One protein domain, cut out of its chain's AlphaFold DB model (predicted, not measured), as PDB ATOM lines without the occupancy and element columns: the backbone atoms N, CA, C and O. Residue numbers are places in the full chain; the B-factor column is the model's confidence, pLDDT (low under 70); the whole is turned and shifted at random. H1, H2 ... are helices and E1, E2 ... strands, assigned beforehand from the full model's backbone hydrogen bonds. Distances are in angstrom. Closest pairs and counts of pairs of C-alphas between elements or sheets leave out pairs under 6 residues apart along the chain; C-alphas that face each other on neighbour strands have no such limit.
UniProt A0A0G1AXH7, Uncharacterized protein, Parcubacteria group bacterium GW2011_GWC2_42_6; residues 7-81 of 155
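Overview. This is residues 7 to 81 of the 155 residues of an uncharacterized protein of Parcubacteria group bacterium GW2011_GWC2_42_6 (UniProt A0A0G1AXH7). With little regular structure, this loose model has a small hairpin, E2 and E3, in the middle, between a two-stranded ribbon, E1 and E4, and the short helix H1. Residues 19 to 36, of which 33 to 36 belong to H1, stick out. The printed part has 75 residues, 29 in named elements, ordered E1 H1 E2 E3 E4; both sheets are antiparallel, the class mixed, the radius of gyration of the C-alphas 15.1 A, the spans 40 by 34 by 21 A.

Arrangement. E2, residues 51 to 55, and E3, residues 58 to 62, form an antiparallel hairpin; N 60 and O 53 are 2.9 A apart, within hydrogen-bond range. The closest C-alphas of E2 and H1, residues 33 to 41, are those of Phe 53 and Ser 41, 5.5 A. In H1 every O i to N i+4 pair is within hydrogen-bond range. E1, residues 7 to 11, and E4, residues 76 to 80, are antiparallel at 174 degrees, with N 8 and O 78 2.8 A apart.

Along the chain. E1 begins at C-alpha 7 (14.710, -9.442, 4.421); E4, 13.8 A long, ends at C-alpha 80 (16.296, -11.376, 10.487). E1, H1, E2 and E3 measure 11.4, 12.4, 12.1 and 12.3 A.

Size, cuts and confidence. The C-alphas farthest apart, Leu 27 and Leu 81, are 42.2 A apart. E1 to H1 and E3 to E4 are long links. The printed part has no cut, and no printed residue has pLDDT under 70.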
ATOM      1  N   LEU A   7      14.002  -8.735   5.490       98.06
ATOM      2  CA  LEU A   7      14.710  -9.442   4.421       98.06
ATOM      3  C   LEU A   7      16.188  -9.011   4.378       98.06
ATOM      4  O   LEU A   7      16.508  -7.834   4.542       98.06
ATOM      5  N   LEU A   8      17.085  -9.977   4.180       97.75
ATOM      6  CA  LEU A   8      18.510  -9.757   3.921       97.75
ATOM      7  C   LEU A   8      18.876 -10.074   2.472       97.75
ATOM      8  O   LEU A   8      19.665  -9.351   1.875       97.75
ATOM      9  N   SER A   9      18.348 -11.172   1.932       97.69
ATOM     10  CA  SER A   9      18.510 -11.544   0.527       97.69
ATOM     11  C   SER A   9      17.424 -12.530   0.098       97.69
ATOM     12  O   SER A   9      16.921 -13.298   0.922       97.69
ATOM     13  N   ALA A  10      17.099 -12.508  -1.192       97.38
ATOM     14  CA  ALA A  10      16.264 -13.492  -1.869       97.38
ATOM     15  C   ALA A  10      16.924 -13.870  -3.202       97.38
ATOM     16  O   ALA A  10      17.330 -12.983  -3.962       97.38
ATOM     17  N   GLU A  11      17.058 -15.170  -3.448       96.81
ATOM     18  CA  GLU A  11      17.714 -15.744  -4.628       96.81
ATOM     19  C   GLU A  11      16.863 -16.876  -5.223       96.81
ATOM     20  O   GLU A  11      16.149 -17.561  -4.492       96.81
ATOM     21  N   GLY A  12      16.951 -17.081  -6.543       94.44
ATOM     22  CA  GLY A  12      16.216 -18.129  -7.271       94.44
ATOM     23  C   GLY A  12      14.843 -17.715  -7.819       94.44
ATOM     24  O   GLY A  12      14.259 -18.422  -8.635       94.44
ATOM     25  N   GLN A  13      14.346 -16.539  -7.437       94.94
ATOM     26  CA  GLN A  13      13.151 -15.924  -8.015       94.94
ATOM     27  C   GLN A  13      13.364 -15.424  -9.450       94.94
ATOM     28  O   GLN A  13      14.477 -15.084  -9.861       94.94
ATOM     29  N   THR A  14      12.265 -15.240 -10.178       91.88
ATOM     30  CA  THR A  14      12.249 -14.478 -11.429       91.88
ATOM     31  C   THR A  14      11.927 -13.008 -11.168       91.88
ATOM     32  O   THR A  14      11.031 -12.674 -10.391       91.88
ATOM     33  N   ARG A  15      12.647 -12.105 -11.845       87.81
ATOM     34  CA  ARG A  15      12.304 -10.680 -11.869       87.81
ATOM     35  C   ARG A  15      11.212 -10.434 -12.898       87.81
ATOM     36  O   ARG A  15      11.481 -10.456 -14.093       87.81
ATOM     37  N   GLU A  16      10.016 -10.151 -12.406       83.75
ATOM     38  CA  GLU A  16       8.848  -9.847 -13.224       83.75
ATOM     39  C   GLU A  16       8.353  -8.430 -12.930       83.75
ATOM     40  O   GLU A  16       8.378  -7.975 -11.783       83.75
ATOM     41  N   VAL A  17       7.880  -7.734 -13.964       80.00
ATOM     42  CA  VAL A  17       7.203  -6.442 -13.816       80.00
ATOM     43  C   VAL A  17       5.749  -6.632 -14.206       80.00
ATOM     44  O   VAL A  17       5.403  -6.648 -15.386       80.00
ATOM     45  N   VAL A  18       4.887  -6.752 -13.199       77.31
ATOM     46  CA  VAL A  18       3.448  -6.896 -13.418       77.31
ATOM     47  C   VAL A  18       2.879  -5.549 -13.839       77.31
ATOM     48  O   VAL A  18       2.899  -4.583 -13.078       77.31
ATOM     49  N   LYS A  19       2.363  -5.485 -15.064       83.06
ATOM     50  CA  LYS A  19       1.560  -4.356 -15.535       83.06
ATOM     51  C   LYS A  19       0.092  -4.770 -15.534       83.06
ATOM     52  O   LYS A  19      -0.216  -5.823 -16.098       83.06
ATOM     53  N   PRO A  20      -0.810  -3.970 -14.941       85.06
ATOM     54  CA  PRO A  20      -2.240  -4.208 -15.058       85.06
ATOM     55  C   PRO A  20      -2.652  -4.353 -16.532       85.06
ATOM     56  O   PRO A  20      -2.207  -3.555 -17.362       85.06
ATOM     57  N   PRO A  21      -3.487  -5.345 -16.884       86.94
ATOM     58  CA  PRO A  21      -3.915  -5.560 -18.268       86.94
ATOM     59  C   PRO A  21      -4.866  -4.465 -18.768       86.94
ATOM     60  O   PRO A  21      -5.023  -4.291 -19.974       86.94
ATOM     61  N   LEU A  22      -5.512  -3.745 -17.847       90.69
ATOM     62  CA  LEU A  22      -6.444  -2.657 -18.113       90.69
ATOM     63  C   LEU A  22      -6.139  -1.483 -17.186       90.69
ATOM     64  O   LEU A  22      -5.650  -1.663 -16.070       90.69
ATOM     65  N   ASP A  23      -6.503  -0.287 -17.628       89.56
ATOM     66  CA  ASP A  23      -6.549   0.884 -16.765       89.56
ATOM     67  C   ASP A  23      -7.895   0.908 -16.026       89.56
ATOM     68  O   ASP A  23      -8.912   1.407 -16.520       89.56
ATOM     69  N   TYR A  24      -7.904   0.325 -14.829       88.38
ATOM     70  CA  TYR A  24      -9.099   0.210 -13.994       88.38
ATOM     71  C   TYR A  24      -9.700   1.566 -13.595       88.38
ATOM     72  O   TYR A  24     -10.915   1.650 -13.406       88.38
ATOM     73  N   GLN A  25      -8.882   2.624 -13.508       86.88
ATOM     74  CA  GLN A  25      -9.361   3.970 -13.189       86.88
ATOM     75  C   GLN A  25     -10.165   4.537 -14.358       86.88
ATOM     76  O   GLN A  25     -11.284   5.008 -14.161       86.88
ATOM     77  N   THR A  26      -9.649   4.423 -15.588       91.88
ATOM     78  CA  THR A  26     -10.363   4.904 -16.788       91.88
ATOM     79  C   THR A  26     -11.669   4.157 -17.041       91.88
ATOM     80  O   THR A  26     -12.614   4.720 -17.592       91.88
ATOM     81  N   LEU A  27     -11.744   2.898 -16.607       94.19
ATOM     82  CA  LEU A  27     -12.928   2.056 -16.740       94.19
ATOM     83  C   LEU A  27     -13.911   2.179 -15.559       94.19
ATOM     84  O   LEU A  27     -14.899   1.447 -15.524       94.19
ATOM     85  N   ASN A  28     -13.680   3.096 -14.609       93.00
ATOM     86  CA  ASN A  28     -14.537   3.337 -13.438       93.00
ATOM     87  C   ASN A  28     -14.789   2.090 -12.569       93.00
ATOM     88  O   ASN A  28     -15.885   1.902 -12.029       93.00
ATOM     89  N   PHE A  29     -13.782   1.227 -12.420       91.88
ATOM     90  CA  PHE A  29     -13.865   0.118 -11.473       91.88
ATOM     91  C   PHE A  29     -13.899   0.657 -10.039       91.88
ATOM     92  O   PHE A  29     -13.268   1.663  -9.712       91.88
ATOM     93  N   LYS A  30     -14.645  -0.024  -9.167       92.94
ATOM     94  CA  LYS A  30     -14.675   0.303  -7.740       92.94
ATOM     95  C   LYS A  30     -13.469  -0.320  -7.053       92.94
ATOM     96  O   LYS A  30     -13.268  -1.526  -7.155       92.94
ATOM     97  N   THR A  31     -12.720   0.498  -6.328       89.69
ATOM     98  CA  THR A  31     -11.626   0.033  -5.480       89.69
ATOM     99  C   THR A  31     -12.177  -0.498  -4.162       89.69
ATOM    100  O   THR A  31     -12.968   0.179  -3.501       89.69
ATOM    101  N   ASP A  32     -11.746  -1.693  -3.777       93.62
ATOM    102  CA  ASP A  32     -11.995  -2.227  -2.443       93.62
ATOM    103  C   ASP A  32     -10.985  -1.640  -1.441       93.62
ATOM    104  O   ASP A  32      -9.794  -1.528  -1.737       93.62
ATOM    105  N   ALA A  33     -11.462  -1.222  -0.267       90.56
ATOM    106  CA  ALA A  33     -10.632  -0.535   0.719       90.56
ATOM    107  C   ALA A  33      -9.559  -1.445   1.340       90.56
ATOM    108  O   ALA A  33      -8.473  -0.963   1.661       90.56
ATOM    109  N   GLU A  34      -9.844  -2.739   1.500       86.25
ATOM    110  CA  GLU A  34      -8.905  -3.706   2.069       86.25
ATOM    111  C   GLU A  34      -7.807  -4.041   1.058       86.25
ATOM    112  O   GLU A  34      -6.621  -3.977   1.386       86.25
ATOM    113  N   VAL A  35      -8.195  -4.268  -0.203       86.75
ATOM    114  CA  VAL A  35      -7.244  -4.479  -1.307       86.75
ATOM    115  C   VAL A  35      -6.327  -3.267  -1.465       86.75
ATOM    116  O   VAL A  35      -5.109  -3.416  -1.502       86.75
ATOM    117  N   ALA A  36      -6.884  -2.052  -1.470       88.06
ATOM    118  CA  ALA A  36      -6.085  -0.835  -1.583       88.06
ATOM    119  C   ALA A  36      -5.109  -0.661  -0.413       88.06
ATOM    120  O   ALA A  36      -3.979  -0.216  -0.614       88.06
ATOM    121  N   ALA A  37      -5.521  -0.982   0.816       86.25
ATOM    122  CA  ALA A  37      -4.633  -0.909   1.972       86.25
ATOM    123  C   ALA A  37      -3.447  -1.877   1.829       86.25
ATOM    124  O   ALA A  37      -2.308  -1.489   2.096       86.25
ATOM    125  N   GLN A  38      -3.704  -3.097   1.351       83.81
ATOM    126  CA  GLN A  38      -2.662  -4.085   1.093       83.81
ATOM    127  C   GLN A  38      -1.717  -3.627  -0.021       83.81
ATOM    128  O   GLN A  38      -0.508  -3.564   0.208       83.81
ATOM    129  N   GLU A  39      -2.243  -3.249  -1.188       86.06
ATOM    130  CA  GLU A  39      -1.444  -2.815  -2.342       86.06
ATOM    131  C   GLU A  39      -0.553  -1.612  -2.007       86.06
ATOM    132  O   GLU A  39       0.629  -1.597  -2.349       86.06
ATOM    133  N   ASN A  40      -1.081  -0.636  -1.261       86.88
ATOM    134  CA  ASN A  40      -0.324   0.549  -0.846       86.88
ATOM    135  C   ASN A  40       0.763   0.251   0.200       86.88
ATOM    136  O   ASN A  40       1.669   1.065   0.387       86.88
ATOM    137  N   SER A  41       0.691  -0.890   0.893       86.00
ATOM    138  CA  SER A  41       1.718  -1.316   1.852       86.00
ATOM    139  C   SER A  41       2.921  -1.998   1.187       86.00
ATOM    140  O   SER A  41       3.954  -2.187   1.834       86.00
ATOM    141  N   ILE A  42       2.807  -2.352  -0.100       91.88
ATOM    142  CA  ILE A  42       3.842  -3.087  -0.824       91.88
ATOM    143  C   ILE A  42       5.081  -2.216  -1.024       91.88
ATOM    144  O   ILE A  42       5.053  -1.151  -1.637       91.88
ATOM    145  N   ARG A  43       6.215  -2.730  -0.555       93.88
ATOM    146  CA  ARG A  43       7.552  -2.200  -0.821       93.88
ATOM    147  C   ARG A  43       8.324  -3.222  -1.632       93.88
ATOM    148  O   ARG A  43       8.252  -4.408  -1.342       93.88
ATOM    149  N   VAL A  44       9.084  -2.784  -2.626       93.81
ATOM    150  CA  VAL A  44       9.902  -3.692  -3.440       93.81
ATOM    151  C   VAL A  44      11.359  -3.573  -3.013       93.81
ATOM    152  O   VAL A  44      11.908  -2.474  -2.978       93.81
ATOM    153  N   ASP A  45      11.989  -4.698  -2.690       94.69
ATOM    154  CA  ASP A  45      13.436  -4.766  -2.526       94.69
ATOM    155  C   ASP A  45      14.109  -4.653  -3.900       94.69
ATOM    156  O   ASP A  45      13.971  -5.537  -4.744       94.69
ATOM    157  N   GLU A  46      14.837  -3.564  -4.146       92.56
ATOM    158  CA  GLU A  46      15.415  -3.273  -5.467       92.56
ATOM    159  C   GLU A  46      16.429  -4.337  -5.922       92.56
ATOM    160  O   GLU A  46      16.527  -4.648  -7.117       92.56
ATOM    161  N   ALA A  47      17.159  -4.932  -4.972       92.06
ATOM    162  CA  ALA A  47      18.231  -5.894  -5.221       92.06
ATOM    163  C   ALA A  47      17.721  -7.285  -5.629       92.06
ATOM    164  O   ALA A  47      18.388  -7.973  -6.406       92.06
ATOM    165  N   SER A  48      16.530  -7.681  -5.187       93.56
ATOM    166  CA  SER A  48      15.940  -8.990  -5.501       93.56
ATOM    167  C   SER A  48      14.651  -8.919  -6.325       93.56
ATOM    168  O   SER A  48      14.290  -9.907  -6.963       93.56
ATOM    169  N   GLY A  49      13.971  -7.770  -6.353       93.44
ATOM    170  CA  GLY A  49      12.614  -7.626  -6.889       93.44
ATOM    171  C   GLY A  49      11.526  -8.183  -5.964       93.44
ATOM    172  O   GLY A  49      10.379  -8.307  -6.384       93.44
ATOM    173  N   THR A  50      11.869  -8.542  -4.723       95.75
ATOM    174  CA  THR A  50      10.927  -9.112  -3.748       95.75
ATOM    175  C   THR A  50       9.927  -8.062  -3.291       95.75
ATOM    176  O   THR A  50      10.322  -7.000  -2.814       95.75
ATOM    177  N   GLN A  51       8.637  -8.372  -3.384       95.38
ATOM    178  CA  GLN A  51       7.581  -7.582  -2.763       95.38
ATOM    179  C   GLN A  51       7.518  -7.904  -1.269       95.38
ATOM    180  O   GLN A  51       7.450  -9.062  -0.868       95.38
ATOM    181  N   ILE A  52       7.549  -6.874  -0.435       96.19
ATOM    182  CA  ILE A  52       7.520  -6.959   1.020       96.19
ATOM    183  C   ILE A  52       6.323  -6.150   1.497       96.19
ATOM    184  O   ILE A  52       6.243  -4.951   1.234       96.19
ATOM    185  N   PHE A  53       5.400  -6.804   2.189       94.81
ATOM    186  CA  PHE A  53       4.175  -6.181   2.686       94.81
ATOM    187  C   PHE A  53       3.676  -6.871   3.952       94.81
ATOM    188  O   PHE A  53       4.260  -7.855   4.425       94.81
ATOM    189  N   GLU A  54       2.604  -6.325   4.515       92.94
ATOM    190  CA  GLU A  54       1.950  -6.859   5.700       92.94
ATOM    191  C   GLU A  54       0.601  -7.471   5.336       92.94
ATOM    192  O   GLU A  54      -0.196  -6.884   4.609       92.94
ATOM    193  N   GLU A  55       0.335  -8.662   5.859       88.69
ATOM    194  CA  GLU A  55      -0.950  -9.333   5.691       88.69
ATOM    195  C   GLU A  55      -1.235 -10.196   6.919       88.69
ATOM    196  O   GLU A  55      -0.361 -10.922   7.399       88.69
ATOM    197  N   SER A  56      -2.460 -10.128   7.449       89.25
ATOM    198  CA  SER A  56      -2.894 -10.947   8.593       89.25
ATOM    199  C   SER A  56      -1.933 -10.904   9.797       89.25
ATOM    200  O   SER A  56      -1.673 -11.930  10.436       89.25
ATOM    201  N   GLY A  57      -1.352  -9.731  10.080       91.06
ATOM    202  CA  GLY A  57      -0.389  -9.539  11.172       91.06
ATOM    203  C   GLY A  57       0.957 -10.243  10.958       91.06
ATOM    204  O   GLY A  57       1.614 -10.618  11.928       91.06
ATOM    205  N   LYS A  58       1.361 -10.472   9.704       94.06
ATOM    206  CA  LYS A  58       2.630 -11.103   9.326       94.06
ATOM    207  C   LYS A  58       3.374 -10.238   8.319       94.06
ATOM    208  O   LYS A  58       2.757  -9.585   7.486       94.06
ATOM    209  N   THR A  59       4.703 -10.321   8.330       96.00
ATOM    210  CA  THR A  59       5.511  -9.844   7.200       96.00
ATOM    211  C   THR A  59       5.548 -10.913   6.109       96.00
ATOM    212  O   THR A  59       5.876 -12.077   6.390       96.00
ATOM    213  N   VAL A  60       5.220 -10.519   4.880       95.56
ATOM    214  CA  VAL A  60       5.194 -11.363   3.680       95.56
ATOM    215  C   VAL A  60       6.365 -11.004   2.767       95.56
ATOM    216  O   VAL A  60       6.664  -9.829   2.575       95.56
ATOM    217  N   PHE A  61       7.025 -12.027   2.218       96.81
ATOM    218  CA  PHE A  61       8.005 -11.903   1.136       96.81
ATOM    219  C   PHE A  61       7.413 -12.597  -0.093       96.81
ATOM    220  O   PHE A  61       7.199 -13.809  -0.069       96.81
ATOM    221  N   GLY A  62       7.070 -11.811  -1.108       94.62
ATOM    222  CA  GLY A  62       6.410 -12.253  -2.329       94.62
ATOM    223  C   GLY A  62       7.340 -12.157  -3.533       94.62
ATOM    224  O   GLY A  62       7.934 -11.109  -3.796       94.62
ATOM    225  N   ASN A  63       7.435 -13.247  -4.288       95.12
ATOM    226  CA  ASN A  63       8.274 -13.349  -5.473       95.12
ATOM    227  C   ASN A  63       7.549 -14.096  -6.587       95.12
ATOM    228  O   ASN A  63       6.761 -15.006  -6.329       95.12
ATOM    229  N   TRP A  64       7.874 -13.740  -7.826       92.75
ATOM    230  CA  TRP A  64       7.488 -14.515  -8.996       92.75
ATOM    231  C   TRP A  64       8.482 -15.644  -9.234       92.75
ATOM    232  O   TRP A  64       9.688 -15.487  -9.034       92.75
ATOM    233  N   VAL A  65       7.971 -16.783  -9.685       92.62
ATOM    234  CA  VAL A  65       8.782 -17.928 -10.085       92.62
ATOM    235  C   VAL A  65       8.129 -18.615 -11.275       92.62
ATOM    236  O   VAL A  65       6.929 -18.886 -11.254       92.62
ATOM    237  N   TYR A  66       8.914 -18.897 -12.311       91.31
ATOM    238  CA  TYR A  66       8.485 -19.734 -13.427       91.31
ATOM    239  C   TYR A  66       9.164 -21.091 -13.322       91.31
ATOM    240  O   TYR A  66      10.386 -21.175 -13.382       91.31
ATOM    241  N   ALA A  67       8.368 -22.148 -13.188       91.12
ATOM    242  CA  ALA A  67       8.840 -23.523 -13.264       91.12
ATOM    243  C   ALA A  67       8.308 -24.155 -14.553       91.12
ATOM    244  O   ALA A  67       7.091 -24.245 -14.747       91.12
ATOM    245  N   SER A  68       9.205 -24.572 -15.447       92.56
ATOM    246  CA  SER A  68       8.809 -25.297 -16.656       92.56
ATOM    247  C   SER A  68       8.267 -26.685 -16.296       92.56
ATOM    248  O   SER A  68       8.612 -27.235 -15.246       92.56
ATOM    249  N   PRO A  69       7.446 -27.312 -17.159       94.62
ATOM    250  CA  PRO A  69       6.979 -28.674 -16.931       94.62
ATOM    251  C   PRO A  69       8.141 -29.648 -16.680       94.62
ATOM    252  O   PRO A  69       9.017 -29.809 -17.525       94.62
ATOM    253  N   GLY A  70       8.131 -30.311 -15.522       93.44
ATOM    254  CA  GLY A  70       9.165 -31.270 -15.119       93.44
ATOM    255  C   GLY A  70      10.437 -30.653 -14.528       93.44
ATOM    256  O   GLY A  70      11.291 -31.400 -14.055       93.44
ATOM    257  N   GLU A  71      10.562 -29.326 -14.504       93.38
ATOM    258  CA  GLU A  71      11.675 -28.630 -13.859       93.38
ATOM    259  C   GLU A  71      11.345 -28.266 -12.407       93.38
ATOM    260  O   GLU A  71      10.186 -28.136 -12.010       93.38
ATOM    261  N   SER A  72      12.391 -28.108 -11.596       92.44
ATOM    262  CA  SER A  72      12.296 -27.614 -10.222       92.44
ATOM    263  C   SER A  72      13.032 -26.290 -10.112       92.44
ATOM    264  O   SER A  72      14.123 -26.140 -10.659       92.44
ATOM    265  N   VAL A  73      12.443 -25.350  -9.379       94.12
ATOM    266  CA  VAL A  73      13.083 -24.082  -9.034       94.12
ATOM    267  C   VAL A  73      13.228 -24.012  -7.525       94.12
ATOM    268  O   VAL A  73      12.293 -24.319  -6.788       94.12
ATOM    269  N   GLU A  74      14.409 -23.615  -7.075       95.38
ATOM    270  CA  GLU A  74      14.715 -23.399  -5.668       95.38
ATOM    271  C   GLU A  74      14.735 -21.900  -5.384       95.38
ATOM    272  O   GLU A  74      15.346 -21.138  -6.129       95.38
ATOM    273  N   ILE A  75      14.078 -21.484  -4.301       95.56
ATOM    274  CA  ILE A  75      14.101 -20.099  -3.830       95.56
ATOM    275  C   ILE A  75      14.680 -20.083  -2.422       95.56
ATOM    276  O   ILE A  75      14.184 -20.770  -1.528       95.56
ATOM    277  N   THR A  76      15.704 -19.262  -2.217       97.31
ATOM    278  CA  THR A  76      16.367 -19.109  -0.923       97.31
ATOM    279  C   THR A  76      16.110 -17.724  -0.356       97.31
ATOM    280  O   THR A  76      16.482 -16.715  -0.951       97.31
ATOM    281  N   TYR A  77      15.536 -17.683   0.845       97.38
ATOM    282  CA  TYR A  77      15.356 -16.458   1.619       97.38
ATOM    283  C   TYR A  77      16.281 -16.440   2.823       97.38
ATOM    284  O   TYR A  77      16.343 -17.394   3.600       97.38
ATOM    285  N   ARG A  78      16.923 -15.297   3.049       98.06
ATOM    286  CA  ARG A  78      17.640 -15.003   4.287       98.06
ATOM    287  C   ARG A  78      17.034 -13.762   4.915       98.06
ATOM    288  O   ARG A  78      16.859 -12.749   4.243       98.06
ATOM    289  N   TYR A  79      16.723 -13.829   6.203       97.81
ATOM    290  CA  TYR A  79      16.044 -12.750   6.918       97.81
ATOM    291  C   TYR A  79      16.444 -12.711   8.395       97.81
ATOM    292  O   TYR A  79      17.015 -13.661   8.928       97.81
ATOM    293  N   ILE A  80      16.138 -11.591   9.047       98.00
ATOM    294  CA  ILE A  80      16.296 -11.376  10.487       98.00
ATOM    295  C   ILE A  80      14.910 -11.299  11.125       98.00
ATOM    296  O   ILE A  80      14.012 -10.656  10.583       98.00
ATOM    297  N   LEU A  81      14.746 -11.951  12.274       97.25
ATOM    298  CA  LEU A  81      13.529 -11.890  13.082       97.25
ATOM    299  C   LEU A  81      13.439 -10.566  13.868       97.25
ATOM    300  O   LEU A  81      14.473  -9.994  14.214       97.25
TER     301      LEU A  81